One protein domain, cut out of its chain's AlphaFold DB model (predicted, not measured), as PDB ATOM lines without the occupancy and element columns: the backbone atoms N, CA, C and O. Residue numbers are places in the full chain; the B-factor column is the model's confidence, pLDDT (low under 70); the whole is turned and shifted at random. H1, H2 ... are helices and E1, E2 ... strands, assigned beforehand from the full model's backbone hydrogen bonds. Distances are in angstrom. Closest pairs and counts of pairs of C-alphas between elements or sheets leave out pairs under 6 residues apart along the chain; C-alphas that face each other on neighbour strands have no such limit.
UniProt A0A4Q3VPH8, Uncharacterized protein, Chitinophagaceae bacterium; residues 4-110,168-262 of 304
ATOM      1  N   LYS A   4     139.332  68.483 122.948       54.59
ATOM      2  CA  LYS A   4     138.802  69.859 122.934       54.59
ATOM      3  C   LYS A   4     139.387  70.759 124.037       54.59
ATOM      4  O   LYS A   4     139.638  71.926 123.783       54.59
ATOM      5  N   ILE A   5     139.657  70.212 125.226       62.16
ATOM      6  CA  ILE A   5     140.279  70.937 126.349       62.16
ATOM      7  C   ILE A   5     141.767  71.189 126.062       62.16
ATOM      8  O   ILE A   5     142.268  72.270 126.339       62.16
ATOM      9  N   ALA A   6     142.456  70.229 125.436       49.03
ATOM     10  CA  ALA A   6     143.852  70.389 125.022       49.03
ATOM     11  C   ALA A   6     144.026  71.457 123.923       49.03
ATOM     12  O   ALA A   6     144.966  72.243 123.981       49.03
ATOM     13  N   ILE A   7     143.101  71.518 122.955       55.72
ATOM     14  CA  ILE A   7     143.097  72.557 121.912       55.72
ATOM     15  C   ILE A   7     142.795  73.929 122.527       55.72
ATOM     16  O   ILE A   7     143.531  74.870 122.263       55.72
ATOM     17  N   ALA A   8     141.790  74.041 123.403       51.97
ATOM     18  CA  ALA A   8     141.469  75.304 124.071       51.97
ATOM     19  C   ALA A   8     142.624  75.835 124.945       51.97
ATOM     20  O   ALA A   8     142.903  77.030 124.922       51.97
ATOM     21  N   LEU A   9     143.334  74.958 125.667       45.19
ATOM     22  CA  LEU A   9     144.500  75.339 126.475       45.19
ATOM     23  C   LEU A   9     145.706  75.750 125.623       45.19
ATOM     24  O   LEU A   9     146.392  76.701 125.988       45.19
ATOM     25  N   MET A  10     145.956  75.088 124.486       49.94
ATOM     26  CA  MET A  10     147.012  75.521 123.563       49.94
ATOM     27  C   MET A  10     146.675  76.851 122.888       49.94
ATOM     28  O   MET A  10     147.554  77.700 122.781       49.94
ATOM     29  N   SER A  11     145.415  77.086 122.513       48.66
ATOM     30  CA  SER A  11     144.985  78.389 121.991       48.66
ATOM     31  C   SER A  11     145.162  79.501 123.030       48.66
ATOM     32  O   SER A  11     145.666  80.568 122.698       48.66
ATOM     33  N   LEU A  12     144.819  79.246 124.299       40.72
ATOM     34  CA  LEU A  12     144.976  80.219 125.386       40.72
ATOM     35  C   LEU A  12     146.458  80.520 125.693       40.72
ATOM     36  O   LEU A  12     146.819  81.675 125.898       40.72
ATOM     37  N   LEU A  13     147.327  79.502 125.677       41.88
ATOM     38  CA  LEU A  13     148.773  79.661 125.894       41.88
ATOM     39  C   LEU A  13     149.470  80.422 124.757       41.88
ATOM     40  O   LEU A  13     150.361  81.223 125.029       41.88
ATOM     41  N   VAL A  14     149.048  80.220 123.504       44.00
ATOM     42  CA  VAL A  14     149.569  80.976 122.350       44.00
ATOM     43  C   VAL A  14     149.134  82.443 122.413       44.00
ATOM     44  O   VAL A  14     149.952  83.326 122.167       44.00
ATOM     45  N   ILE A  15     147.893  82.719 122.831       45.59
ATOM     46  CA  ILE A  15     147.392  84.093 122.995       45.59
ATOM     47  C   ILE A  15     148.114  84.810 124.148       45.59
ATOM     48  O   ILE A  15     148.479  85.970 124.001       45.59
ATOM     49  N   CYS A  16     148.394  84.145 125.276       42.97
ATOM     50  CA  CYS A  16     149.106  84.773 126.401       42.97
ATOM     51  C   CYS A  16     150.618  84.961 126.165       42.97
ATOM     52  O   CYS A  16     151.213  85.857 126.760       42.97
ATOM     53  N   GLY A  17     151.252  84.138 125.322       43.38
ATOM     54  CA  GLY A  17     152.682  84.253 125.010       43.38
ATOM     55  C   GLY A  17     153.026  85.430 124.092       43.38
ATOM     56  O   GLY A  17     154.048  86.085 124.297       43.38
ATOM     57  N   ALA A  18     152.160  85.735 123.120       43.94
ATOM     58  CA  ALA A  18     152.407  86.789 122.133       43.94
ATOM     59  C   ALA A  18     152.461  88.199 122.761       43.94
ATOM     60  O   ALA A  18     153.319  89.008 122.407       43.94
ATOM     61  N   PHE A  19     151.656  88.454 123.801       49.12
ATOM     62  CA  PHE A  19     151.654  89.748 124.495       49.12
ATOM     63  C   PHE A  19     152.923  90.037 125.311       49.12
ATOM     64  O   PHE A  19     153.243  91.205 125.506       49.12
ATOM     65  N   ASN A  20     153.665  89.020 125.764       55.72
ATOM     66  CA  ASN A  20     154.906  89.247 126.517       55.72
ATOM     67  C   ASN A  20     156.103  89.540 125.599       55.72
ATOM     68  O   ASN A  20     156.992  90.300 125.968       55.72
ATOM     69  N   PHE A  21     156.121  88.969 124.391       53.78
ATOM     70  CA  PHE A  21     157.179  89.209 123.402       53.78
ATOM     71  C   PHE A  21     157.088  90.618 122.789       53.78
ATOM     72  O   PHE A  21     158.092  91.278 122.521       53.78
ATOM     73  N   ALA A  22     155.855  91.094 122.635       55.81
ATOM     74  CA  ALA A  22     155.481  92.415 122.163       55.81
ATOM     75  C   ALA A  22     156.117  93.582 122.948       55.81
ATOM     76  O   ALA A  22     156.660  94.511 122.347       55.81
ATOM     77  N   ASP A  23     156.066  93.541 124.281       66.88
ATOM     78  CA  ASP A  23     156.544  94.649 125.115       66.88
ATOM     79  C   ASP A  23     158.095  94.705 125.158       66.88
ATOM     80  O   ASP A  23     158.677  95.790 125.187       66.88
ATOM     81  N   GLU A  24     158.786  93.566 125.001       72.38
ATOM     82  CA  GLU A  24     160.259  93.486 124.994       72.38
ATOM     83  C   GLU A  24     160.900  94.209 123.789       72.38
ATOM     84  O   GLU A  24     161.949  94.850 123.914       72.38
ATOM     85  N   ILE A  25     160.277  94.144 122.606       70.31
ATOM     86  CA  ILE A  25     160.752  94.846 121.395       70.31
ATOM     87  C   ILE A  25     160.696  96.367 121.592       70.31
ATOM     88  O   ILE A  25     161.575  97.110 121.147       70.31
ATOM     89  N   LEU A  26     159.671  96.843 122.288       72.94
ATOM     90  CA  LEU A  26     159.417  98.268 122.474       72.94
ATOM     91  C   LEU A  26     160.271  98.833 123.604       72.94
ATOM     92  O   LEU A  26     160.729  99.972 123.501       72.94
ATOM     93  N   ASP A  27     160.586  98.005 124.599       75.44
ATOM     94  CA  ASP A  27     161.622  98.281 125.592       75.44
ATOM     95  C   ASP A  27     163.009  98.381 124.945       75.44
ATOM     96  O   ASP A  27     163.756  99.321 125.239       75.44
ATOM     97  N   LYS A  28     163.342  97.501 123.985       72.62
ATOM     98  CA  LYS A  28     164.577  97.620 123.178       72.62
ATOM     99  C   LYS A  28     164.619  98.932 122.393       72.62
ATOM    100  O   LYS A  28     165.676  99.555 122.284       72.62
ATOM    101  N   LEU A  29     163.469  99.381 121.886       72.44
ATOM    102  CA  LEU A  29     163.310 100.686 121.240       72.44
ATOM    103  C   LEU A  29     163.204 101.845 122.244       72.44
ATOM    104  O   LEU A  29     163.249 103.007 121.844       72.44
ATOM    105  N   GLY A  30     163.091 101.574 123.544       75.06
ATOM    106  CA  GLY A  30     162.974 102.599 124.573       75.06
ATOM    107  C   GLY A  30     161.698 103.431 124.499       75.06
ATOM    108  O   GLY A  30     161.724 104.604 124.890       75.06
ATOM    109  N   LEU A  31     160.626 102.873 123.937       76.00
ATOM    110  CA  LEU A  31     159.343 103.548 123.796       76.00
ATOM    111  C   LEU A  31     158.543 103.400 125.086       76.00
ATOM    112  O   LEU A  31     158.233 102.299 125.527       76.00
ATOM    113  N   ARG A  32     158.177 104.533 125.688       76.12
ATOM    114  CA  ARG A  32     157.289 104.553 126.850       76.12
ATOM    115  C   ARG A  32     155.843 104.558 126.364       76.12
ATOM    116  O   ARG A  32     155.461 105.484 125.660       76.12
ATOM    117  N   ASP A  33     155.066 103.562 126.777       83.75
ATOM    118  CA  ASP A  33     153.658 103.389 126.387       83.75
ATOM    119  C   ASP A  33     153.440 103.386 124.854       83.75
ATOM    120  O   ASP A  33     152.802 104.273 124.276       83.75
ATOM    121  N   PRO A  34     153.994 102.384 124.156       81.69
ATOM    122  CA  PRO A  34     153.934 102.298 122.699       81.69
ATOM    123  C   PRO A  34     152.497 102.169 122.173       81.69
ATOM    124  O   PRO A  34     152.198 102.608 121.065       81.69
ATOM    125  N   ARG A  35     151.580 101.628 122.983       86.94
ATOM    126  CA  ARG A  35     150.155 101.497 122.656       86.94
ATOM    127  C   ARG A  35     149.491 102.869 122.547       86.94
ATOM    128  O   ARG A  35     148.831 103.153 121.544       86.94
ATOM    129  N   TYR A  36     149.726 103.743 123.527       85.25
ATOM    130  CA  TYR A  36     149.275 105.133 123.470       85.25
ATOM    131  C   TYR A  36     149.864 105.879 122.267       85.25
ATOM    132  O   TYR A  36     149.125 106.561 121.553       85.25
ATOM    133  N   ILE A  37     151.168 105.709 122.013       83.12
ATOM    134  CA  ILE A  37     151.854 106.345 120.878       83.12
ATOM    135  C   ILE A  37     151.193 105.940 119.560       83.12
ATOM    136  O   ILE A  37     150.837 106.815 118.780       83.12
ATOM    137  N   VAL A  38     150.952 104.644 119.332       87.00
ATOM    138  CA  VAL A  38     150.335 104.162 118.085       87.00
ATOM    139  C   VAL A  38     148.948 104.767 117.870       87.00
ATOM    140  O   VAL A  38     148.668 105.278 116.786       87.00
ATOM    141  N   VAL A  39     148.080 104.749 118.887       87.31
ATOM    142  CA  VAL A  39     146.727 105.319 118.768       87.31
ATOM    143  C   VAL A  39     146.801 106.815 118.461       87.31
ATOM    144  O   VAL A  39     146.156 107.290 117.523       87.31
ATOM    145  N   ASN A  40     147.609 107.560 119.217       85.94
ATOM    146  CA  ASN A  40     147.729 109.002 119.059       85.94
ATOM    147  C   ASN A  40     148.369 109.398 117.719       85.94
ATOM    148  O   ASN A  40     147.890 110.326 117.064       85.94
ATOM    149  N   ASP A  41     149.412 108.697 117.282       84.38
ATOM    150  CA  ASP A  41     150.081 108.975 116.013       84.38
ATOM    151  C   ASP A  41     149.134 108.699 114.847       84.38
ATOM    152  O   ASP A  41     148.966 109.564 113.984       84.38
ATOM    153  N   LEU A  42     148.422 107.569 114.851       86.75
ATOM    154  CA  LEU A  42     147.440 107.257 113.812       86.75
ATOM    155  C   LEU A  42     146.317 108.307 113.731       86.75
ATOM    156  O   LEU A  42     145.944 108.713 112.628       86.75
ATOM    157  N   ILE A  43     145.822 108.806 114.872       85.56
ATOM    158  CA  ILE A  43     144.823 109.893 114.931       85.56
ATOM    159  C   ILE A  43     145.375 111.201 114.344       85.56
ATOM    160  O   ILE A  43     144.662 111.920 113.636       85.56
ATOM    161  N   ASN A  44     146.636 111.535 114.623       78.19
ATOM    162  CA  ASN A  44     147.210 112.833 114.256       78.19
ATOM    163  C   ASN A  44     147.891 112.858 112.875       78.19
ATOM    164  O   ASN A  44     148.134 113.944 112.351       78.19
ATOM    165  N   THR A  45     148.123 111.701 112.248       69.38
ATOM    166  CA  THR A  45     148.866 111.542 110.979       69.38
ATOM    167  C   THR A  45     148.306 112.355 109.791       69.38
ATOM    168  O   THR A  45     149.026 112.596 108.826       69.38
ATOM    169  N   TYR A  46     147.045 112.811 109.825       57.06
ATOM    170  CA  TYR A  46     146.379 113.395 108.645       57.06
ATOM    171  C   TYR A  46     145.956 114.869 108.754       57.06
ATOM    172  O   TYR A  46     145.830 115.534 107.731       57.06
ATOM    173  N   ILE A  47     145.727 115.419 109.950       51.31
ATOM    174  CA  ILE A  47     144.970 116.684 110.058       51.31
ATOM    175  C   ILE A  47     145.815 117.946 109.951       51.31
ATOM    176  O   ILE A  47     145.268 119.040 109.855       51.31
ATOM    177  N   ASN A  48     147.140 117.837 109.882       48.25
ATOM    178  CA  ASN A  48     147.935 119.051 109.794       48.25
ATOM    179  C   ASN A  48     149.184 118.943 108.915       48.25
ATOM    180  O   ASN A  48     150.292 119.164 109.396       48.25
ATOM    181  N   PRO A  49     149.023 118.702 107.597       42.69
ATOM    182  CA  PRO A  49     150.132 118.831 106.651       42.69
ATOM    183  C   PRO A  49     150.697 120.268 106.578       42.69
ATOM    184  O   PRO A  49     151.724 120.478 105.938       42.69
ATOM    185  N   GLY A  50     150.040 121.249 107.220       39.03
ATOM    186  CA  GLY A  50     150.419 122.663 107.247       39.03
ATOM    187  C   GLY A  50     150.771 123.238 108.625       39.03
ATOM    188  O   GLY A  50     151.062 124.431 108.693       39.03
ATOM    189  N   CYS A  51     150.787 122.457 109.715       40.00
ATOM    190  CA  CYS A  51     151.227 122.995 111.006       40.00
ATOM    191  C   CYS A  51     152.747 123.149 111.011       40.00
ATOM    192  O   CYS A  51     153.497 122.285 111.462       40.00
ATOM    193  N   SER A  52     153.203 124.311 110.555       36.97
ATOM    194  CA  SER A  52     154.586 124.788 110.590       36.97
ATOM    195  C   SER A  52     155.105 125.073 112.014       36.97
ATOM    196  O   SER A  52     155.999 125.893 112.198       36.97
ATOM    197  N   GLY A  53     154.555 124.411 113.037       36.97
ATOM    198  CA  GLY A  53     154.814 124.698 114.446       36.97
ATOM    199  C   GLY A  53     154.509 123.518 115.366       36.97
ATOM    200  O   GLY A  53     153.531 123.537 116.099       36.97
ATOM    201  N   GLY A  54     155.361 122.490 115.354       37.97
ATOM    202  CA  GLY A  54     155.530 121.594 116.510       37.97
ATOM    203  C   GLY A  54     154.468 120.513 116.766       37.97
ATOM    204  O   GLY A  54     154.528 119.876 117.818       37.97
ATOM    205  N   CYS A  55     153.532 120.266 115.843       43.88
ATOM    206  CA  CYS A  55     152.541 119.180 115.970       43.88
ATOM    207  C   CYS A  55     153.069 117.810 115.514       43.88
ATOM    208  O   CYS A  55     152.508 116.785 115.888       43.88
ATOM    209  N   ASP A  56     154.180 117.790 114.777       50.69
ATOM    210  CA  ASP A  56     154.915 116.587 114.382       50.69
ATOM    211  C   ASP A  56     155.726 116.032 115.570       50.69
ATOM    212  O   ASP A  56     156.958 115.936 115.533       50.69
ATOM    213  N   LYS A  57     155.061 115.676 116.672       56.00
ATOM    214  CA  LYS A  57     155.711 114.911 117.743       56.00
ATOM    215  C   LYS A  57     155.745 113.441 117.350       56.00
ATOM    216  O   LYS A  57     155.152 112.608 118.023       56.00
ATOM    217  N   LEU A  58     156.463 113.128 116.271       61.47
ATOM    218  CA  LEU A  58     156.917 111.759 116.087       61.47
ATOM    219  C   LEU A  58     157.771 111.427 117.310       61.47
ATOM    220  O   LEU A  58     158.816 112.047 117.533       61.47
ATOM    221  N   THR A  59     157.294 110.499 118.132       64.69
ATOM    222  CA  THR A  59     158.009 110.120 119.345       64.69
ATOM    223  C   THR A  59     159.202 109.267 118.936       64.69
ATOM    224  O   THR A  59     159.070 108.091 118.613       64.69
ATOM    225  N   VAL A  60     160.379 109.888 118.890       62.47
ATOM    226  CA  VAL A  60     161.630 109.192 118.578       62.47
ATOM    227  C   VAL A  60     162.155 108.523 119.854       62.47
ATOM    228  O   VAL A  60     162.163 109.171 120.906       62.47
ATOM    229  N   PRO A  61     162.635 107.267 119.776       63.97
ATOM    230  CA  PRO A  61     163.405 106.624 120.832       63.97
ATOM    231  C   PRO A  61     164.422 107.546 121.504       63.97
ATOM    232  O   PRO A  61     165.143 108.301 120.841       63.97
ATOM    233  N   HIS A  62     164.522 107.462 122.832       64.50
ATOM    234  CA  HIS A  62     165.480 108.274 123.572       64.50
ATOM    235  C   HIS A  62     166.916 107.948 123.110       64.50
ATOM    236  O   HIS A  62     167.277 106.772 123.048       64.50
ATOM    237  N   PRO A  63     167.791 108.951 122.883       63.06
ATOM    238  CA  PRO A  63     169.152 108.733 122.382       63.06
ATOM    239  C   PRO A  63     170.011 107.703 123.130       63.06
ATOM    240  O   PRO A  63     170.914 107.124 122.538       63.06
ATOM    241  N   ARG A  64     169.735 107.452 124.418       67.25
ATOM    242  CA  ARG A  64     170.454 106.458 125.231       67.25
ATOM    243  C   ARG A  64     170.166 105.019 124.794       67.25
ATOM    244  O   ARG A  64     171.028 104.168 124.960       67.25
ATOM    245  N   ASN A  65     169.005 104.775 124.188       67.44
ATOM    246  CA  ASN A  65     168.580 103.452 123.730       67.44
ATOM    247  C   ASN A  65     168.984 103.196 122.269       67.44
ATOM    248  O   ASN A  65     169.033 102.053 121.831       67.44
ATOM    249  N   LEU A  66     169.379 104.244 121.529       65.75
ATOM    250  CA  LEU A  66     169.849 104.123 120.146       65.75
ATOM    251  C   LEU A  66     171.151 103.318 120.030       65.75
ATOM    252  O   LEU A  66     171.363 102.674 119.010       65.75
ATOM    253  N   ALA A  67     172.011 103.324 121.055       66.69
ATOM    254  CA  ALA A  67     173.267 102.569 121.033       66.69
ATOM    255  C   ALA A  67     173.032 101.057 120.866       66.69
ATOM    256  O   ALA A  67     173.742 100.411 120.100       66.69
ATOM    257  N   ASN A  68     171.979 100.527 121.496       66.00
ATOM    258  CA  ASN A  68     171.592  99.118 121.386       66.00
ATOM    259  C   ASN A  68     171.000  98.785 120.005       66.00
ATOM    260  O   ASN A  68     171.072  97.646 119.557       66.00
ATOM    261  N   LEU A  69     170.450  99.782 119.303       66.75
ATOM    262  CA  LEU A  69     169.899  99.629 117.952       66.75
ATOM    263  C   LEU A  69     170.978  99.663 116.865       66.75
ATOM    264  O   LEU A  69     170.765  99.160 115.766       66.75
ATOM    265  N   VAL A  70     172.131 100.273 117.150       65.00
ATOM    266  CA  VAL A  70     173.250 100.368 116.200       65.00
ATOM    267  C   VAL A  70     173.969  99.025 116.044       65.00
ATOM    268  O   VAL A  70     174.489  98.749 114.965       65.00
ATOM    269  N   THR A  71     173.985  98.191 117.086       66.06
ATOM    270  CA  THR A  71     174.614  96.860 117.074       66.06
ATOM    271  C   THR A  71     173.649  95.728 116.713       66.06
ATOM    272  O   THR A  71     174.101  94.625 116.413       66.06
ATOM    273  N   ALA A  72     172.338  95.984 116.731       71.25
ATOM    274  CA  ALA A  72     171.304  95.010 116.399       71.25
ATOM    275  C   ALA A  72     171.101  94.854 114.880       71.25
ATOM    276  O   ALA A  72     171.364  95.770 114.095       71.25
ATOM    277  N   ASP A  73     170.563  93.704 114.463       86.69
ATOM    278  CA  ASP A  73     170.065  93.523 113.099       86.69
ATOM    279  C   ASP A  73     168.824  94.404 112.887       86.69
ATOM    280  O   ASP A  73     167.698  94.063 113.257       86.69
ATOM    281  N   LYS A  74     169.046  95.567 112.269       86.69
ATOM    282  CA  LYS A  74     167.997  96.552 111.998       86.69
ATOM    283  C   LYS A  74     166.863  95.996 111.138       86.69
ATOM    284  O   LYS A  74     165.731  96.446 111.292       86.69
ATOM    285  N   LYS A  75     167.140  95.055 110.226       90.81
ATOM    286  CA  LYS A  75     166.106  94.469 109.358       90.81
ATOM    287  C   LYS A  75     165.210  93.532 110.155       90.81
ATOM    288  O   LYS A  75     163.991  93.602 110.005       90.81
ATOM    289  N   ALA A  76     165.807  92.697 111.006       88.94
ATOM    290  CA  ALA A  76     165.061  91.828 111.913       88.94
ATOM    291  C   ALA A  76     164.186  92.658 112.860       88.94
ATOM    292  O   ALA A  76     162.975  92.457 112.908       88.94
ATOM    293  N   LEU A  77     164.761  93.685 113.492       86.38
ATOM    294  CA  LEU A  77     164.013  94.561 114.390       86.38
ATOM    295  C   LEU A  77     162.882  95.315 113.677       86.38
ATOM    296  O   LEU A  77     161.796  95.474 114.231       86.38
ATOM    297  N   ALA A  78     163.111  95.777 112.443       90.38
ATOM    298  CA  ALA A  78     162.076  96.421 111.640       90.38
ATOM    299  C   ALA A  78     160.906  95.472 111.365       90.38
ATOM    300  O   ALA A  78     159.748  95.874 111.480       90.38
ATOM    301  N   LYS A  79     161.208  94.215 111.027       92.62
ATOM    302  CA  LYS A  79     160.203  93.176 110.805       92.62
ATOM    303  C   LYS A  79     159.408  92.896 112.083       92.62
ATOM    304  O   LYS A  79     158.186  92.996 112.046       92.62
ATOM    305  N   GLU A  80     160.089  92.644 113.196       89.88
ATOM    306  CA  GLU A  80     159.472  92.400 114.507       89.88
ATOM    307  C   GLU A  80     158.583  93.574 114.950       89.88
ATOM    308  O   GLU A  80     157.453  93.382 115.390       89.88
ATOM    309  N   SER A  81     159.048  94.812 114.749       88.94
ATOM    310  CA  SER A  81     158.267  96.017 115.061       88.94
ATOM    311  C   SER A  81     157.006  96.129 114.198       88.94
ATOM    312  O   SER A  81     155.956  96.551 114.682       88.94
ATOM    313  N   CYS A  82     157.091  95.759 112.917       92.38
ATOM    314  CA  CYS A  82     155.938  95.747 112.018       92.38
ATOM    315  C   CYS A  82     154.926  94.657 112.400       92.38
ATOM    316  O   CYS A  82     153.720  94.903 112.362       92.38
ATOM    317  N   GLU A  83     155.409  93.472 112.773       92.94
ATOM    318  CA  GLU A  83     154.580  92.360 113.247       92.94
ATOM    319  C   GLU A  83     153.843  92.741 114.530       92.94
ATOM    320  O   GLU A  83     152.617  92.629 114.577       92.94
ATOM    321  N   TRP A  84     154.559  93.313 115.500       91.50
ATOM    322  CA  TRP A  84     153.960  93.847 116.718       91.50
ATOM    323  C   TRP A  84     152.887  94.900 116.423       91.50
ATOM    324  O   TRP A  84     151.777  94.831 116.954       91.50
ATOM    325  N   LEU A  85     153.197  95.875 115.560       92.69
ATOM    326  CA  LEU A  85     152.258  96.938 115.206       92.69
ATOM    327  C   LEU A  85     150.979  96.355 114.600       92.69
ATOM    328  O   LEU A  85     149.879  96.788 114.946       92.69
ATOM    329  N   LYS A  86     151.120  95.368 113.712       94.94
ATOM    330  CA  LYS A  86     149.988  94.671 113.107       94.94
ATOM    331  C   LYS A  86     149.154  93.948 114.149       94.94
ATOM    332  O   LYS A  86     147.947  94.170 114.193       94.94
ATOM    333  N   GLU A  87     149.783  93.154 115.005       91.94
ATOM    334  CA  GLU A  87     149.095  92.426 116.071       91.94
ATOM    335  C   GLU A  87     148.343  93.380 117.011       91.94
ATOM    336  O   GLU A  87     147.151  93.194 117.268       91.94
ATOM    337  N   TYR A  88     148.997  94.457 117.457       91.69
ATOM    338  CA  TYR A  88     148.361  95.446 118.318       91.69
ATOM    339  C   TYR A  88     147.184  96.121 117.615       91.69
ATOM    340  O   TYR A  88     146.088  96.139 118.175       91.69
ATOM    341  N   CYS A  89     147.359  96.615 116.386       93.56
ATOM    342  CA  CYS A  89     146.276  97.238 115.626       93.56
ATOM    343  C   CYS A  89     145.104  96.282 115.379       93.56
ATOM    344  O   CYS A  89     143.966  96.734 115.348       93.56
ATOM    345  N   GLN A  90     145.346  94.979 115.235       93.94
ATOM    346  CA  GLN A  90     144.292  93.977 115.055       93.94
ATOM    347  C   GLN A  90     143.605  93.577 116.374       93.94
ATOM    348  O   GLN A  90     142.568  92.913 116.353       93.94
ATOM    349  N   SER A  91     144.133  93.998 117.524       91.38
ATOM    350  CA  SER A  91     143.628  93.609 118.841       91.38
ATOM    351  C   SER A  91     142.393  94.400 119.297       91.38
ATOM    352  O   SER A  91     142.196  95.575 118.974       91.38
ATOM    353  N   ALA A  92     141.610  93.777 120.180       88.88
ATOM    354  CA  ALA A  92     140.523  94.427 120.913       88.88
ATOM    355  C   ALA A  92     141.000  95.608 121.779       88.88
ATOM    356  O   ALA A  92     140.279  96.592 121.971       88.88
ATOM    357  N   ALA A  93     142.235  95.526 122.292       89.06
ATOM    358  CA  ALA A  93     142.836  96.562 123.125       89.06
ATOM    359  C   ALA A  93     143.054  97.859 122.334       89.06
ATOM    360  O   ALA A  93     142.763  98.944 122.843       89.06
ATOM    361  N   PHE A  94     143.508  97.759 121.080       92.62
ATOM    362  CA  PHE A  94     143.624  98.916 120.192       92.62
ATOM    363  C   PHE A  94     142.260  99.538 119.904       92.62
ATOM    364  O   PHE A  94     142.098 100.749 120.059       92.62
ATOM    365  N   ASN A  95     141.260  98.722 119.563       89.31
ATOM    366  CA  ASN A  95     139.918  99.228 119.289       89.31
ATOM    367  C   ASN A  95     139.324  99.944 120.508       89.31
ATOM    368  O   ASN A  95     138.826 101.058 120.393       89.31
ATOM    369  N   THR A  96     139.455  99.355 121.696       86.88
ATOM    370  CA  THR A  96     139.001  99.967 122.952       86.88
ATOM    371  C   THR A  96     139.681 101.313 123.201       86.88
ATOM    372  O   THR A  96     139.007 102.307 123.478       86.88
ATOM    373  N   ALA A  97     141.009 101.372 123.061       88.94
ATOM    374  CA  ALA A  97     141.766 102.611 123.228       88.94
ATOM    375  C   ALA A  97     141.343 103.678 122.205       88.94
ATOM    376  O   ALA A  97     141.162 104.847 122.559       88.94
ATOM    377  N   TYR A  98     141.112 103.271 120.956       91.44
ATOM    378  CA  TYR A  98     140.631 104.151 119.904       91.44
ATOM    379  C   TYR A  98     139.220 104.684 120.180       91.44
ATOM    380  O   TYR A  98     139.008 105.896 120.131       91.44
ATOM    381  N   GLN A  99     138.260 103.818 120.516       87.12
ATOM    382  CA  GLN A  99     136.888 104.236 120.823       87.12
ATOM    383  C   GLN A  99     136.854 105.175 122.030       87.12
ATOM    384  O   GLN A  99     136.144 106.181 122.008       87.12
ATOM    385  N   LYS A 100     137.680 104.910 123.051       87.75
ATOM    386  CA  LYS A 100     137.862 105.814 124.190       87.75
ATOM    387  C   LYS A 100     138.337 107.197 123.733       87.75
ATOM    388  O   LYS A 100     137.701 108.190 124.079       87.75
ATOM    389  N   ALA A 101     139.398 107.266 122.925       88.00
ATOM    390  CA  ALA A 101     139.926 108.528 122.402       88.00
ATOM    391  C   ALA A 101     138.902 109.268 121.524       88.00
ATOM    392  O   ALA A 101     138.735 110.482 121.646       88.00
ATOM    393  N   ARG A 102     138.171 108.534 120.679       86.75
ATOM    394  CA  ARG A 102     137.100 109.060 119.826       86.75
ATOM    395  C   ARG A 102     135.972 109.683 120.646       86.75
ATOM    396  O   ARG A 102     135.553 110.796 120.337       86.75
ATOM    397  N   LEU A 103     135.503 108.996 121.689       84.75
ATOM    398  CA  LEU A 103     134.453 109.493 122.583       84.75
ATOM    399  C   LEU A 103     134.908 110.720 123.379       84.75
ATOM    400  O   LEU A 103     134.161 111.689 123.464       84.75
ATOM    401  N   GLN A 104     136.132 110.705 123.912       84.69
ATOM    402  CA  GLN A 104     136.697 111.833 124.664       84.69
ATOM    403  C   GLN A 104     136.895 113.084 123.805       84.69
ATOM    404  O   GLN A 104     136.766 114.198 124.304       84.69
ATOM    405  N   ALA A 105     137.208 112.905 122.522       85.56
ATOM    406  CA  ALA A 105     137.379 114.007 121.586       85.56
ATOM    407  C   ALA A 105     136.063 114.500 120.973       85.56
ATOM    408  O   ALA A 105     136.085 115.455 120.196       85.56
ATOM    409  N   LYS A 106     134.932 113.842 121.270       83.06
ATOM    410  CA  LYS A 106     133.636 114.234 120.724       83.06
ATOM    411  C   LYS A 106     133.245 115.613 121.280       83.06
ATOM    412  O   LYS A 106     133.228 115.772 122.501       83.06
ATOM    413  N   PRO A 107     132.913 116.599 120.427       81.81
ATOM    414  CA  PRO A 107     132.455 117.908 120.888       81.81
ATOM    415  C   PRO A 107     131.230 117.784 121.816       81.81
ATOM    416  O   PRO A 107     130.273 117.083 121.491       81.81
ATOM    417  N   TYR A 108     131.266 118.427 122.993       60.72
ATOM    418  CA  TYR A 108     130.230 118.295 124.038       60.72
ATOM    419  C   TYR A 108     129.035 119.252 123.847       60.72
ATOM    420  O   TYR A 108     127.976 119.045 124.432       60.72
ATOM    421  N   ASN A 109     129.170 120.291 123.023       60.28
ATOM    422  CA  ASN A 109     128.133 121.297 122.808       60.28
ATOM    423  C   ASN A 109     128.180 121.849 121.381       60.28
ATOM    424  O   ASN A 109     128.705 122.924 121.104       60.28
ATOM    425  N   GLU A 110     127.583 121.128 120.450       53.53
ATOM    426  CA  GLU A 110     127.375 121.686 119.124       53.53
ATOM    427  C   GLU A 110     126.107 122.536 119.168       53.53
ATOM    428  O   GLU A 110     125.007 122.087 118.863       53.53
ATOM    429  N   TRP A 168     131.915 117.264 111.815       75.75
ATOM    430  CA  TRP A 168     132.506 116.816 110.562       75.75
ATOM    431  C   TRP A 168     134.033 116.739 110.641       75.75
ATOM    432  O   TRP A 168     134.635 115.763 110.186       75.75
ATOM    433  N   GLU A 169     134.683 117.750 111.231       78.50
ATOM    434  CA  GLU A 169     136.131 117.697 111.466       78.50
ATOM    435  C   GLU A 169     136.480 116.537 112.409       78.50
ATOM    436  O   GLU A 169     137.428 115.786 112.153       78.50
ATOM    437  N   TRP A 170     135.668 116.328 113.449       84.50
ATOM    438  CA  TRP A 170     135.802 115.196 114.358       84.50
ATOM    439  C   TRP A 170     135.594 113.845 113.661       84.50
ATOM    440  O   TRP A 170     136.392 112.946 113.881       84.50
ATOM    441  N   GLU A 171     134.607 113.681 112.782       84.62
ATOM    442  CA  GLU A 171     134.339 112.436 112.045       84.62
ATOM    443  C   GLU A 171     135.467 112.099 111.073       84.62
ATOM    444  O   GLU A 171     135.833 110.932 110.911       84.62
ATOM    445  N   GLN A 172     136.072 113.114 110.454       83.38
ATOM    446  CA  GLN A 172     137.264 112.908 109.641       83.38
ATOM    447  C   GLN A 172     138.475 112.516 110.486       83.38
ATOM    448  O   GLN A 172     139.222 111.608 110.096       83.38
ATOM    449  N   LYS A 173     138.672 113.177 111.635       84.31
ATOM    450  CA  LYS A 173     139.761 112.877 112.577       84.31
ATOM    451  C   LYS A 173     139.622 111.495 113.203       84.31
ATOM    452  O   LYS A 173     140.595 110.749 113.266       84.31
ATOM    453  N   TYR A 174     138.406 111.160 113.604       87.69
ATOM    454  CA  TYR A 174     138.010 109.961 114.320       87.69
ATOM    455  C   TYR A 174     136.957 109.189 113.501       87.69
ATOM    456  O   TYR A 174     135.768 109.183 113.858       87.69
ATOM    457  N   PRO A 175     137.369 108.516 112.404       87.19
ATOM    458  CA  PRO A 175     136.458 107.718 111.585       87.19
ATOM    459  C   PRO A 175     135.709 106.665 112.413       87.19
ATOM    460  O   PRO A 175     136.225 106.137 113.394       87.19
ATOM    461  N   ALA A 176     134.487 106.309 112.022       83.00
ATOM    462  CA  ALA A 176     133.695 105.336 112.785       83.00
ATOM    463  C   ALA A 176     134.415 103.981 112.963       83.00
ATOM    464  O   ALA A 176     134.373 103.395 114.043       83.00
ATOM    465  N   SER A 177     135.117 103.520 111.922       87.00
ATOM    466  CA  SER A 177     135.907 102.286 111.944       87.00
ATOM    467  C   SER A 177     137.379 102.554 112.282       87.00
ATOM    468  O   SER A 177     138.030 103.400 111.660       87.00
ATOM    469  N   ALA A 178     137.914 101.768 113.220       91.25
ATOM    470  CA  ALA A 178     139.341 101.714 113.536       91.25
ATOM    471  C   ALA A 178     140.177 101.199 112.344       91.25
ATOM    472  O   ALA A 178     141.306 101.651 112.156       91.25
ATOM    473  N   ASP A 179     139.614 100.350 111.473       91.31
ATOM    474  CA  ASP A 179     140.288  99.884 110.249       91.31
ATOM    475  C   ASP A 179     140.645 101.065 109.350       91.31
ATOM    476  O   ASP A 179     141.756 101.162 108.832       91.31
ATOM    477  N   SER A 180     139.706 102.006 109.195       89.94
ATOM    478  CA  SER A 180     139.905 103.196 108.363       89.94
ATOM    479  C   SER A 180     141.053 104.058 108.880       89.94
ATOM    480  O   SER A 180     141.786 104.646 108.082       89.94
ATOM    481  N   LEU A 181     141.230 104.110 110.201       90.25
ATOM    482  CA  LEU A 181     142.337 104.813 110.833       90.25
ATOM    483  C   LEU A 181     143.682 104.137 110.514       90.25
ATOM    484  O   LEU A 181     144.619 104.805 110.070       90.25
ATOM    485  N   VAL A 182     143.764 102.814 110.675       92.94
ATOM    486  CA  VAL A 182     144.984 102.039 110.399       92.94
ATOM    487  C   VAL A 182     145.340 102.097 108.911       92.94
ATOM    488  O   VAL A 182     146.461 102.462 108.561       92.94
ATOM    489  N   ILE A 183     144.379 101.842 108.013       93.06
ATOM    490  CA  ILE A 183     144.569 101.919 106.552       93.06
ATOM    491  C   ILE A 183     145.115 103.291 106.146       93.06
ATOM    492  O   ILE A 183     146.013 103.381 105.303       93.06
ATOM    493  N   ARG A 184     144.580 104.364 106.737       89.19
ATOM    494  CA  ARG A 184     145.036 105.730 106.477       89.19
ATOM    495  C   ARG A 184     146.501 105.916 106.879       89.19
ATOM    496  O   ARG A 184     147.273 106.418 106.064       89.19
ATOM    497  N   GLY A 185     146.890 105.484 108.079       90.25
ATOM    498  CA  GLY A 185     148.277 105.566 108.551       90.25
ATOM    499  C   GLY A 185     149.257 104.787 107.668       90.25
ATOM    500  O   GLY A 185     150.291 105.320 107.263       90.25
ATOM    501  N   LEU A 186     148.892 103.563 107.275       93.69
ATOM    502  CA  LEU A 186     149.697 102.721 106.384       93.69
ATOM    503  C   LEU A 186     149.912 103.369 105.006       93.69
ATOM    504  O   LEU A 186     151.034 103.404 104.495       93.69
ATOM    505  N   LYS A 187     148.852 103.934 104.412       93.31
ATOM    506  CA  LYS A 187     148.947 104.658 103.134       93.31
ATOM    507  C   LYS A 187     149.802 105.917 103.252       93.31
ATOM    508  O   LYS A 187     150.610 106.177 102.362       93.31
ATOM    509  N   TYR A 188     149.659 106.668 104.345       89.25
ATOM    510  CA  TYR A 188     150.483 107.848 104.598       89.25
ATOM    511  C   TYR A 188     151.969 107.489 104.691       89.25
ATOM    512  O   TYR A 188     152.789 108.134 104.040       89.25
ATOM    513  N   TYR A 189     152.318 106.426 105.424       92.25
ATOM    514  CA  TYR A 189     153.698 105.943 105.492       92.25
ATOM    515  C   TYR A 189     154.269 105.643 104.098       92.25
ATOM    516  O   TYR A 189     155.331 106.163 103.752       92.25
ATOM    517  N   LEU A 190     153.550 104.872 103.270       94.38
ATOM    518  CA  LEU A 190     153.992 104.547 101.906       94.38
ATOM    519  C   LEU A 190     154.178 105.802 101.042       94.38
ATOM    520  O   LEU A 190     155.148 105.891 100.286       94.38
ATOM    521  N   GLN A 191     153.278 106.781 101.174       92.62
ATOM    522  CA  GLN A 191     153.375 108.054 100.463       92.62
ATOM    523  C   GLN A 191     154.616 108.845 100.889       92.62
ATOM    524  O   GLN A 191     155.351 109.325 100.029       92.62
ATOM    525  N   GLN A 192     154.877 108.968 102.194       88.56
ATOM    526  CA  GLN A 192     156.063 109.670 102.689       88.56
ATOM    527  C   GLN A 192     157.343 108.951 102.251       88.56
ATOM    528  O   GLN A 192     158.237 109.591 101.696       88.56
ATOM    529  N   GLN A 193     157.402 107.626 102.417       94.00
ATOM    530  CA  GLN A 193     158.562 106.803 102.071       94.00
ATOM    531  C   GLN A 193     158.953 106.941 100.600       94.00
ATOM    532  O   GLN A 193     160.140 107.061 100.299       94.00
ATOM    533  N   ALA A 194     157.974 106.989  99.694       95.50
ATOM    534  CA  ALA A 194     158.217 107.134  98.261       95.50
ATOM    535  C   ALA A 194     158.891 108.465  97.875       95.50
ATOM    536  O   ALA A 194     159.440 108.573  96.783       95.50
ATOM    537  N   THR A 195     158.853 109.474  98.752       95.06
ATOM    538  CA  THR A 195     159.439 110.802  98.506       95.06
ATOM    539  C   THR A 195     160.806 111.002  99.164       95.06
ATOM    540  O   THR A 195     161.384 112.086  99.039       95.06
ATOM    541  N   VAL A 196     161.306 110.016  99.916       95.31
ATOM    542  CA  VAL A 196     162.585 110.119 100.631       95.31
ATOM    543  C   VAL A 196     163.750 109.827  99.700       95.31
ATOM    544  O   VAL A 196     163.800 108.786  99.053       95.31
ATOM    545  N   ASP A 197     164.706 110.754  99.685       97.19
ATOM    546  CA  ASP A 197     166.018 110.559  99.084       97.19
ATOM    547  C   ASP A 197     166.954 109.970 100.146       97.19
ATOM    548  O   ASP A 197     167.392 110.671 101.059       97.19
ATOM    549  N   PHE A 198     167.213 108.666 100.061       96.31
ATOM    550  CA  PHE A 198     168.094 107.966 101.002       96.31
ATOM    551  C   PHE A 198     169.583 108.220 100.744       96.31
ATOM    552  O   PHE A 198     170.392 107.919 101.619       96.31
ATOM    553  N   ASP A 199     169.931 108.815  99.603       96.75
ATOM    554  CA  ASP A 199     171.306 109.177  99.252       96.75
ATOM    555  C   ASP A 199     171.631 110.629  99.659       96.75
ATOM    556  O   ASP A 199     172.714 111.152  99.382       96.75
ATOM    557  N   ALA A 200     170.706 111.293 100.366       95.94
ATOM    558  CA  ALA A 200     170.875 112.659 100.832       95.94
ATOM    559  C   ALA A 200     172.111 112.823 101.733       95.94
ATOM    560  O   ALA A 200     172.239 112.205 102.794       95.94
ATOM    561  N   ALA A 201     172.999 113.740 101.349       95.56
ATOM    562  CA  ALA A 201     174.202 114.036 102.112       95.56
ATOM    563  C   ALA A 201     173.886 114.750 103.440       95.56
ATOM    564  O   ALA A 201     173.072 115.678 103.499       95.56
ATOM    565  N   LEU A 202     174.601 114.357 104.498       94.31
ATOM    566  CA  LEU A 202     174.602 115.031 105.795       94.31
ATOM    567  C   LEU A 202     175.933 115.756 106.019       94.31
ATOM    568  O   LEU A 202     176.996 115.223 105.710       94.31
ATOM    569  N   THR A 203     175.876 116.936 106.627       94.38
ATOM    570  CA  THR A 203     177.036 117.693 107.111       94.38
ATOM    571  C   THR A 203     177.010 117.780 108.635       94.38
ATOM    572  O   THR A 203     175.957 117.680 109.271       94.38
ATOM    573  N   SER A 204     178.187 117.921 109.241       93.62
ATOM    574  CA  SER A 204     178.320 118.052 110.692       93.62
ATOM    575  C   SER A 204     178.253 119.518 111.096       93.62
ATOM    576  O   SER A 204     179.055 120.327 110.639       93.62
ATOM    577  N   HIS A 205     177.342 119.841 112.009       88.00
ATOM    578  CA  HIS A 205     177.275 121.136 112.674       88.00
ATOM    579  C   HIS A 205     177.438 120.917 114.186       88.00
ATOM    580  O   HIS A 205     176.481 120.665 114.925       88.00
ATOM    581  N   GLY A 206     178.690 120.923 114.648       88.88
ATOM    582  CA  GLY A 206     179.043 120.529 116.014       88.88
ATOM    583  C   GLY A 206     178.762 119.043 116.268       88.88
ATOM    584  O   GLY A 206     179.317 118.180 115.595       88.88
ATOM    585  N   LYS A 207     177.900 118.737 117.247       86.25
ATOM    586  CA  LYS A 207     177.505 117.356 117.601       86.25
ATOM    587  C   LYS A 207     176.298 116.836 116.810       86.25
ATOM    588  O   LYS A 207     175.890 115.694 117.009       86.25
ATOM    589  N   VAL A 208     175.702 117.667 115.956       84.12
ATOM    590  CA  VAL A 208     174.469 117.346 115.226       84.12
ATOM    591  C   VAL A 208     174.785 117.157 113.747       84.12
ATOM    592  O   VAL A 208     175.557 117.919 113.168       84.12
ATOM    593  N   LYS A 209     174.173 116.140 113.133       87.75
ATOM    594  CA  LYS A 209     174.170 115.969 111.678       87.75
ATOM    595  C   LYS A 209     172.939 116.648 111.085       87.75
ATOM    596  O   LYS A 209     171.819 116.356 111.511       87.75
ATOM    597  N   VAL A 210     173.166 117.511 110.105       92.44
ATOM    598  CA  VAL A 210     172.141 118.255 109.360       92.44
ATOM    599  C   VAL A 210     172.233 117.902 107.879       92.44
ATOM    600  O   VAL A 210     173.296 117.507 107.403       92.44
ATOM    601  N   PHE A 211     171.142 118.001 107.137       95.19
ATOM    602  CA  PHE A 211     171.135 117.805 105.693       95.19
ATOM    603  C   PHE A 211     171.975 118.885 105.010       95.19
ATOM    604  O   PHE A 211     171.844 120.072 105.297       95.19
ATOM    605  N   ALA A 212     172.822 118.477 104.063       95.69
ATOM    606  CA  ALA A 212     173.594 119.405 103.232       95.69
ATOM    607  C   ALA A 212     172.679 120.322 102.398       95.69
ATOM    608  O   ALA A 212     173.030 121.451 102.069       95.69
ATOM    609  N   ARG A 213     171.492 119.811 102.059       95.06
ATOM    610  CA  ARG A 213     170.451 120.467 101.273       95.06
ATOM    611  C   ARG A 213     169.465 121.224 102.177       95.06
ATOM    612  O   ARG A 213     168.719 120.576 102.916       95.06
ATOM    613  N   PRO A 214     169.381 122.568 102.105       93.62
ATOM    614  CA  PRO A 214     168.481 123.346 102.964       93.62
ATOM    615  C   PRO A 214     166.993 123.033 102.760       93.62
ATOM    616  O   PRO A 214     166.185 123.206 103.672       93.62
ATOM    617  N   ASP A 215     166.601 122.575 101.571       93.50
ATOM    618  CA  ASP A 215     165.231 122.147 101.282       93.50
ATOM    619  C   ASP A 215     164.851 120.846 102.006       93.50
ATOM    620  O   ASP A 215     163.670 120.623 102.277       93.50
ATOM    621  N   TYR A 216     165.830 120.017 102.380       93.62
ATOM    622  CA  TYR A 216     165.597 118.777 103.128       93.62
ATOM    623  C   TYR A 216     165.372 119.030 104.616       93.62
ATOM    624  O   TYR A 216     164.567 118.345 105.245       93.62
ATOM    625  N   GLU A 217     165.971 120.083 105.173       89.56
ATOM    626  CA  GLU A 217     165.684 120.500 106.551       89.56
ATOM    627  C   GLU A 217     164.225 120.934 106.742       89.56
ATOM    628  O   GLU A 217     163.614 120.669 107.787       89.56
ATOM    629  N   LYS A 218     163.640 121.523 105.691       90.19
ATOM    630  CA  LYS A 218     162.237 121.961 105.640       90.19
ATOM    631  C   LYS A 218     161.242 120.812 105.436       90.19
ATOM    632  O   LYS A 218     160.039 121.059 105.460       90.19
ATOM    633  N   LYS A 219     161.703 119.574 105.218       87.75
ATOM    634  CA  LYS A 219     160.809 118.417 105.071       87.75
ATOM    635  C   LYS A 219     160.094 118.095 106.395       87.75
ATOM    636  O   LYS A 219     160.659 118.354 107.466       87.75
ATOM    637  N   PRO A 220     158.888 117.491 106.338       85.88
ATOM    638  CA  PRO A 220     158.142 117.066 107.525       85.88
ATOM    639  C   PRO A 220     158.942 116.112 108.418       85.88
ATOM    640  O   PRO A 220     159.867 115.434 107.951       85.88
ATOM    641  N   ALA A 221     158.589 116.009 109.702       82.31
ATOM    642  CA  ALA A 221     159.342 115.147 110.619       82.31
ATOM    643  C   ALA A 221     159.288 113.669 110.208       82.31
ATOM    644  O   ALA A 221     160.308 112.987 110.288       82.31
ATOM    645  N   ALA A 222     158.139 113.201 109.704       82.75
ATOM    646  CA  ALA A 222     157.968 111.835 109.205       82.75
ATOM    647  C   ALA A 222     158.965 111.505 108.083       82.75
ATOM    648  O   ALA A 222     159.643 110.482 108.141       82.75
ATOM    649  N   TRP A 223     159.135 112.411 107.113       89.31
ATOM    650  CA  TRP A 223     160.121 112.268 106.037       89.31
ATOM    651  C   TRP A 223     161.539 112.115 106.602       89.31
ATOM    652  O   TRP A 223     162.275 111.194 106.248       89.31
ATOM    653  N   LYS A 224     161.907 112.984 107.553       86.75
ATOM    654  CA  LYS A 224     163.237 112.967 108.177       86.75
ATOM    655  C   LYS A 224     163.461 111.727 109.045       86.75
ATOM    656  O   LYS A 224     164.595 111.273 109.170       86.75
ATOM    657  N   ALA A 225     162.415 111.186 109.660       85.62
ATOM    658  CA  ALA A 225     162.492 109.959 110.442       85.62
ATOM    659  C   ALA A 225     162.650 108.720 109.563       85.62
ATOM    660  O   ALA A 225     163.506 107.889 109.852       85.62
ATOM    661  N   ILE A 226     161.907 108.649 108.456       90.25
ATOM    662  CA  ILE A 226     162.081 107.614 107.436       90.25
ATOM    663  C   ILE A 226     163.525 107.634 106.927       90.25
ATOM    664  O   ILE A 226     164.180 106.595 106.949       90.25
ATOM    665  N   PHE A 227     164.061 108.807 106.571       92.69
ATOM    666  CA  PHE A 227     165.466 108.943 106.179       92.69
ATOM    667  C   PHE A 227     166.426 108.417 107.260       92.69
ATOM    668  O   PHE A 227     167.294 107.594 106.976       92.69
ATOM    669  N   ARG A 228     166.250 108.848 108.519       88.44
ATOM    670  CA  ARG A 228     167.130 108.455 109.636       88.44
ATOM    671  C   ARG A 228     167.052 106.971 109.994       88.44
ATOM    672  O   ARG A 228     168.034 106.445 110.510       88.44
ATOM    673  N   ALA A 229     165.926 106.312 109.730       87.44
ATOM    674  CA  ALA A 229     165.787 104.871 109.916       87.44
ATOM    675  C   ALA A 229     166.639 104.066 108.914       87.44
ATOM    676  O   ALA A 229     167.034 102.945 109.224       87.44
ATOM    677  N   GLY A 230     166.970 104.648 107.756       91.06
ATOM    678  CA  GLY A 230     167.793 104.016 106.726       91.06
ATOM    679  C   GLY A 230     166.978 103.275 105.666       91.06
ATOM    680  O   GLY A 230     165.818 102.903 105.871       91.06
ATOM    681  N   LYS A 231     167.584 103.084 104.493       94.88
ATOM    682  CA  LYS A 231     166.931 102.469 103.329       94.88
ATOM    683  C   LYS A 231     166.557 101.015 103.608       94.88
ATOM    684  O   LYS A 231     165.440 100.597 103.329       94.88
ATOM    685  N   GLU A 232     167.468 100.278 104.229       93.44
ATOM    686  CA  GLU A 232     167.351  98.854 104.520       93.44
ATOM    687  C   GLU A 232     166.168  98.521 105.440       93.44
ATOM    688  O   GLU A 232     165.496  97.510 105.246       93.44
ATOM    689  N   VAL A 233     165.885  99.396 106.408       93.12
ATOM    690  CA  VAL A 233     164.742  99.280 107.322       93.12
ATOM    691  C   VAL A 233     163.440  99.575 106.585       93.12
ATOM    692  O   VAL A 233     162.454  98.850 106.717       93.12
ATOM    693  N   ASN A 234     163.435 100.628 105.768       95.50
ATOM    694  CA  ASN A 234     162.237 101.051 105.056       95.50
ATOM    695  C   ASN A 234     161.850 100.121 103.910       95.50
ATOM    696  O   ASN A 234     160.671 100.041 103.585       95.50
ATOM    697  N   GLU A 235     162.788  99.395 103.307       97.38
ATOM    698  CA  GLU A 235     162.457  98.350 102.334       97.38
ATOM    699  C   GLU A 235     161.674  97.203 102.987       97.38
ATOM    700  O   GLU A 235     160.654  96.772 102.440       97.38
ATOM    701  N   VAL A 236     162.085  96.771 104.187       96.81
ATOM    702  CA  VAL A 236     161.365  95.760 104.981       96.81
ATOM    703  C   VAL A 236     159.970  96.263 105.346       96.81
ATOM    704  O   VAL A 236     158.973  95.602 105.046       96.81
ATOM    705  N   ALA A 237     159.883  97.459 105.932       96.69
ATOM    706  CA  ALA A 237     158.612  98.041 106.345       96.69
ATOM    707  C   ALA A 237     157.677  98.301 105.150       96.69
ATOM    708  O   ALA A 237     156.497  97.965 105.207       96.69
ATOM    709  N   LYS A 238     158.184  98.809 104.019       97.88
ATOM    710  CA  LYS A 238     157.398  98.998 102.788       97.88
ATOM    711  C   LYS A 238     156.808  97.689 102.280       97.88
ATOM    712  O   LYS A 238     155.624  97.660 101.932       97.88
ATOM    713  N   ALA A 239     157.612  96.627 102.216       98.19
ATOM    714  CA  ALA A 239     157.142  95.315 101.783       98.19
ATOM    715  C   ALA A 239     156.049  94.787 102.724       98.19
ATOM    716  O   ALA A 239     154.983  94.382 102.260       98.19
ATOM    717  N   PHE A 240     156.278  94.884 104.037       98.19
ATOM    718  CA  PHE A 240     155.315  94.471 105.052       98.19
ATOM    719  C   PHE A 240     153.993  95.242 104.944       98.19
ATOM    720  O   PHE A 240     152.933  94.635 104.818       98.19
ATOM    721  N   VAL A 241     154.048  96.576 104.928       97.69
ATOM    722  CA  VAL A 241     152.863  97.446 104.856       97.69
ATOM    723  C   VAL A 241     152.079  97.209 103.565       97.69
ATOM    724  O   VAL A 241     150.850  97.157 103.583       97.69
ATOM    725  N   THR A 242     152.778  97.014 102.445       98.12
ATOM    726  CA  THR A 242     152.142  96.683 101.163       98.12
ATOM    727  C   THR A 242     151.392  95.355 101.242       98.12
ATOM    728  O   THR A 242     150.275  95.259 100.739       98.12
ATOM    729  N   ASN A 243     151.979  94.337 101.873       98.12
ATOM    730  CA  ASN A 243     151.328  93.039 102.043       98.12
ATOM    731  C   ASN A 243     150.150  93.117 103.015       98.12
ATOM    732  O   ASN A 243     149.076  92.624 102.694       98.12
ATOM    733  N   TRP A 244     150.297  93.822 104.136       97.38
ATOM    734  CA  TRP A 244     149.208  94.010 105.094       97.38
ATOM    735  C   TRP A 244     147.998  94.712 104.457       97.38
ATOM    736  O   TRP A 244     146.864  94.269 104.620       97.38
ATOM    737  N   LEU A 245     148.225  95.750 103.645       96.38
ATOM    738  CA  LEU A 245     147.146  96.402 102.896       96.38
ATOM    739  C   LEU A 245     146.478  95.477 101.863       96.38
ATOM    740  O   LEU A 245     145.291  95.650 101.599       96.38
ATOM    741  N   LYS A 246     147.214  94.523 101.276       97.50
ATOM    742  CA  LYS A 246     146.666  93.528 100.334       97.50
ATOM    743  C   LYS A 246     145.844  92.447 101.033       97.50
ATOM    744  O   LYS A 246     144.819  92.044 100.497       97.50
ATOM    745  N   GLU A 247     146.304  91.975 102.189       96.12
ATOM    746  CA  GLU A 247     145.607  90.968 103.002       96.12
ATOM    747  C   GLU A 247     144.283  91.494 103.564       96.12
ATOM    748  O   GLU A 247     143.357  90.718 103.778       96.12
ATOM    749  N   GLY A 248     144.193  92.810 103.770       92.56
ATOM    750  CA  GLY A 248     143.065  93.456 104.424       92.56
ATOM    751  C   GLY A 248     143.399  93.824 105.866       92.56
ATOM    752  O   GLY A 248     144.076  93.099 106.598       92.56
ATOM    753  N   VAL A 249     142.938  95.003 106.277       93.06
ATOM    754  CA  VAL A 249     143.081  95.485 107.651       93.06
ATOM    755  C   VAL A 249     141.771  95.227 108.378       93.06
ATOM    756  O   VAL A 249     140.725  95.699 107.939       93.06
ATOM    757  N   HIS A 250     141.855  94.490 109.482       91.62
ATOM    758  CA  HIS A 250     140.713  94.081 110.292       91.62
ATOM    759  C   HIS A 250     141.061  94.232 111.770       91.62
ATOM    760  O   HIS A 250     141.920  93.514 112.280       91.62
ATOM    761  N   VAL A 251     140.421  95.176 112.447       89.12
ATOM    762  CA  VAL A 251     140.561  95.414 113.880       89.12
ATOM    763  C   VAL A 251     139.498  94.612 114.630       89.12
ATOM    764  O   VAL A 251     138.308  94.715 114.330       89.12
ATOM    765  N   SER A 252     139.907  93.828 115.630       83.12
ATOM    766  CA  SER A 252     138.967  93.036 116.424       83.12
ATOM    767  C   SER A 252     137.988  93.917 117.211       83.12
ATOM    768  O   SER A 252     138.349  94.924 117.829       83.12
ATOM    769  N   THR A 253     136.718  93.513 117.198       76.06
ATOM    770  CA  THR A 253     135.633  94.082 118.010       76.06
ATOM    771  C   THR A 253     135.304  93.222 119.231       76.06
ATOM    772  O   THR A 253     134.425  93.584 120.014       76.06
ATOM    773  N   GLU A 254     135.958  92.069 119.392       72.62
ATOM    774  CA  GLU A 254     135.710  91.166 120.516       72.62
ATOM    775  C   GLU A 254     136.063  91.847 121.842       72.62
ATOM    776  O   GLU A 254     137.076  92.528 121.950       72.62
ATOM    777  N   GLY A 255     135.221  91.695 122.863       59.62
ATOM    778  CA  GLY A 255     135.462  92.306 124.174       59.62
ATOM    779  C   GLY A 255     135.210  93.817 124.250       59.62
ATOM    780  O   GLY A 255     135.486  94.412 125.290       59.62
ATOM    781  N   LEU A 256     134.654  94.447 123.205       56.00
ATOM    782  CA  LEU A 256     134.118  95.802 123.326       56.00
ATOM    783  C   LEU A 256     132.953  95.802 124.323       56.00
ATOM    784  O   LEU A 256     131.917  95.175 124.093       56.00
ATOM    785  N   ALA A 257     133.105  96.546 125.416       52.84
ATOM    786  CA  ALA A 257     131.964  96.947 126.222       52.84
ATOM    787  C   ALA A 257     131.032  97.817 125.360       52.84
ATOM    788  O   ALA A 257     131.507  98.638 124.570       52.84
ATOM    789  N   GLU A 258     129.712  97.653 125.504       49.78
ATOM    790  CA  GLU A 258     128.741  98.505 124.812       49.78
ATOM    791  C   GLU A 258     129.098  99.991 124.999       49.78
ATOM    792  O   GLU A 258     129.497 100.397 126.098       49.78
ATOM    793  N   PRO A 259     128.908 100.845 123.975       48.78
ATOM    794  CA  PRO A 259     129.238 102.270 124.059       48.78
ATOM    795  C   PRO A 259     128.543 102.986 125.234       48.78
ATOM    796  O   PRO A 259     129.036 104.005 125.718       48.78
ATOM    797  N   ALA A 260     127.439 102.434 125.751       45.50
ATOM    798  CA  ALA A 260     126.767 102.901 126.962       45.50
ATOM    799  C   ALA A 260     127.587 102.682 128.255       45.50
ATOM    800  O   ALA A 260     127.561 103.538 129.141       45.50
ATOM    801  N   ALA A 261     128.340 101.583 128.364       49.84
ATOM    802  CA  ALA A 261     129.154 101.257 129.538       49.84
ATOM    803  C   ALA A 261     130.406 102.146 129.634       49.84
ATOM    804  O   ALA A 261     130.689 102.693 130.700       49.84
ATOM    805  N   VAL A 262     131.075 102.405 128.503       52.19
ATOM    806  CA  VAL A 262     132.221 103.338 128.424       52.19
ATOM    807  C   VAL A 262     131.803 104.766 128.810       52.19
ATOM    808  O   VAL A 262     132.536 105.484 129.488       52.19
TER     809      VAL A 262
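What this domain is: This is residues 4 to 110 and 168 to 262 of the 304 residues of an uncharacterized protein of Chitinophagaceae bacterium (UniProt A0A4Q3VPH8). A core of helices mostly packed crosswise: H4, H7 and H10 have their centres in a triangle, H2 crosses H7, and H5 packs on H2. H1 meets H4 near its own end and its residues 4 to 17 stick out as an arm, while the small strand hairpin E1 and E2 lies at the opposite end of the domain. The printed part has 202 residues, with named elements in the order H1 to H7, E1, E2, H8 to H11; the one sheet, E1 - E2, is antiparallel and the class is mostly helix. The whole is compact, with a radius of gyration of the C-alphas of 18.9 A and spans of 61 by 51 by 32 A.

How they stand to each other: H1, residues 4 to 28, touches H4, residues 74 to 90, with residues 22 to 26 alone, opposite ways at a steep tilt of 54 degrees; the closest C-alphas, of Ala 22 and Trp 84, are 5.8 A apart. H2, residues 34 to 44, touches residues 94 to 98 alone of H5, residues 92 to 104, the closest C-alphas being those of Val 39 and Tyr 98, 6.3 A apart. H3, residues 66 to 71, and H4 meet only through their link. H6, residues 168 to 173, is close to H2 but not clearly touching, with the closest C-alphas, of Ile 43 and Lys 173, 6.3 A apart. H7, residues 178 to 193, is the hub. It touches H2 about perpendicular at 80 degrees, closest at the C-alphas of Leu 42 and Gly 185, 5.6 A. E1, residues 202 to 205, and E2, residues 208 to 211, form a hairpin, with N 203 and O 210 at 2.8 A and N 210 and O 203 at 2.9 A, within hydrogen-bond range. The closest C-alphas of E2 and H8, residues 214 to 217, are those of Phe 211 and Glu 217, 6.1 A apart. H9, residues 221 to 229, touches H7, closest at the C-alphas of Gln 192 and Trp 223, 5.9 A. H10, residues 231 to 247, touches H4 the same way at a shallow tilt of 29 degrees, closest at the C-alphas of Lys 75 and Val 233, 5.4 A. H10 also touches H7, opposite ways at a tilt of 35.4 degrees, only just steep, closest at the C-alphas of Leu 186 and Val 241, 6.3 A. H11, residues 259 to 262, is close to H5 but not clearly touching, the closest C-alphas, of Lys 100 and Val 262, being 7.5 A apart. Every O i to N i+4 pair is within hydrogen-bond range in H2, H4, H5, H6, H7 and H9, against 14 of 21 in H1, 1 of 2 in H3 and 12 of 13 in H10; H8 and H11 are too short for such a pair.

Where its parts are: H1 begins at C-alpha 4, (138.802, 69.859, 122.934), and is 37.9 A long. H4 measures 24.0 A, H5 18.2 A, H7 23.0 A and H10 24.2 A. H11 ends at C-alpha 262, (132.221, 103.338, 128.424).

The domain as a whole: The C-alphas farthest apart, of Lys 4 and Gly 206, are 65.1 A apart. Residues 111 to 167 are not printed, and C-alphas 110 and 168 are 11.1 A apart across the cut. The links H2 to H3 and H10 to H11 are long. The pLDDT is under 70 in residues 4 to 23, 45 to 71, 108 to 110 and 255 to 262.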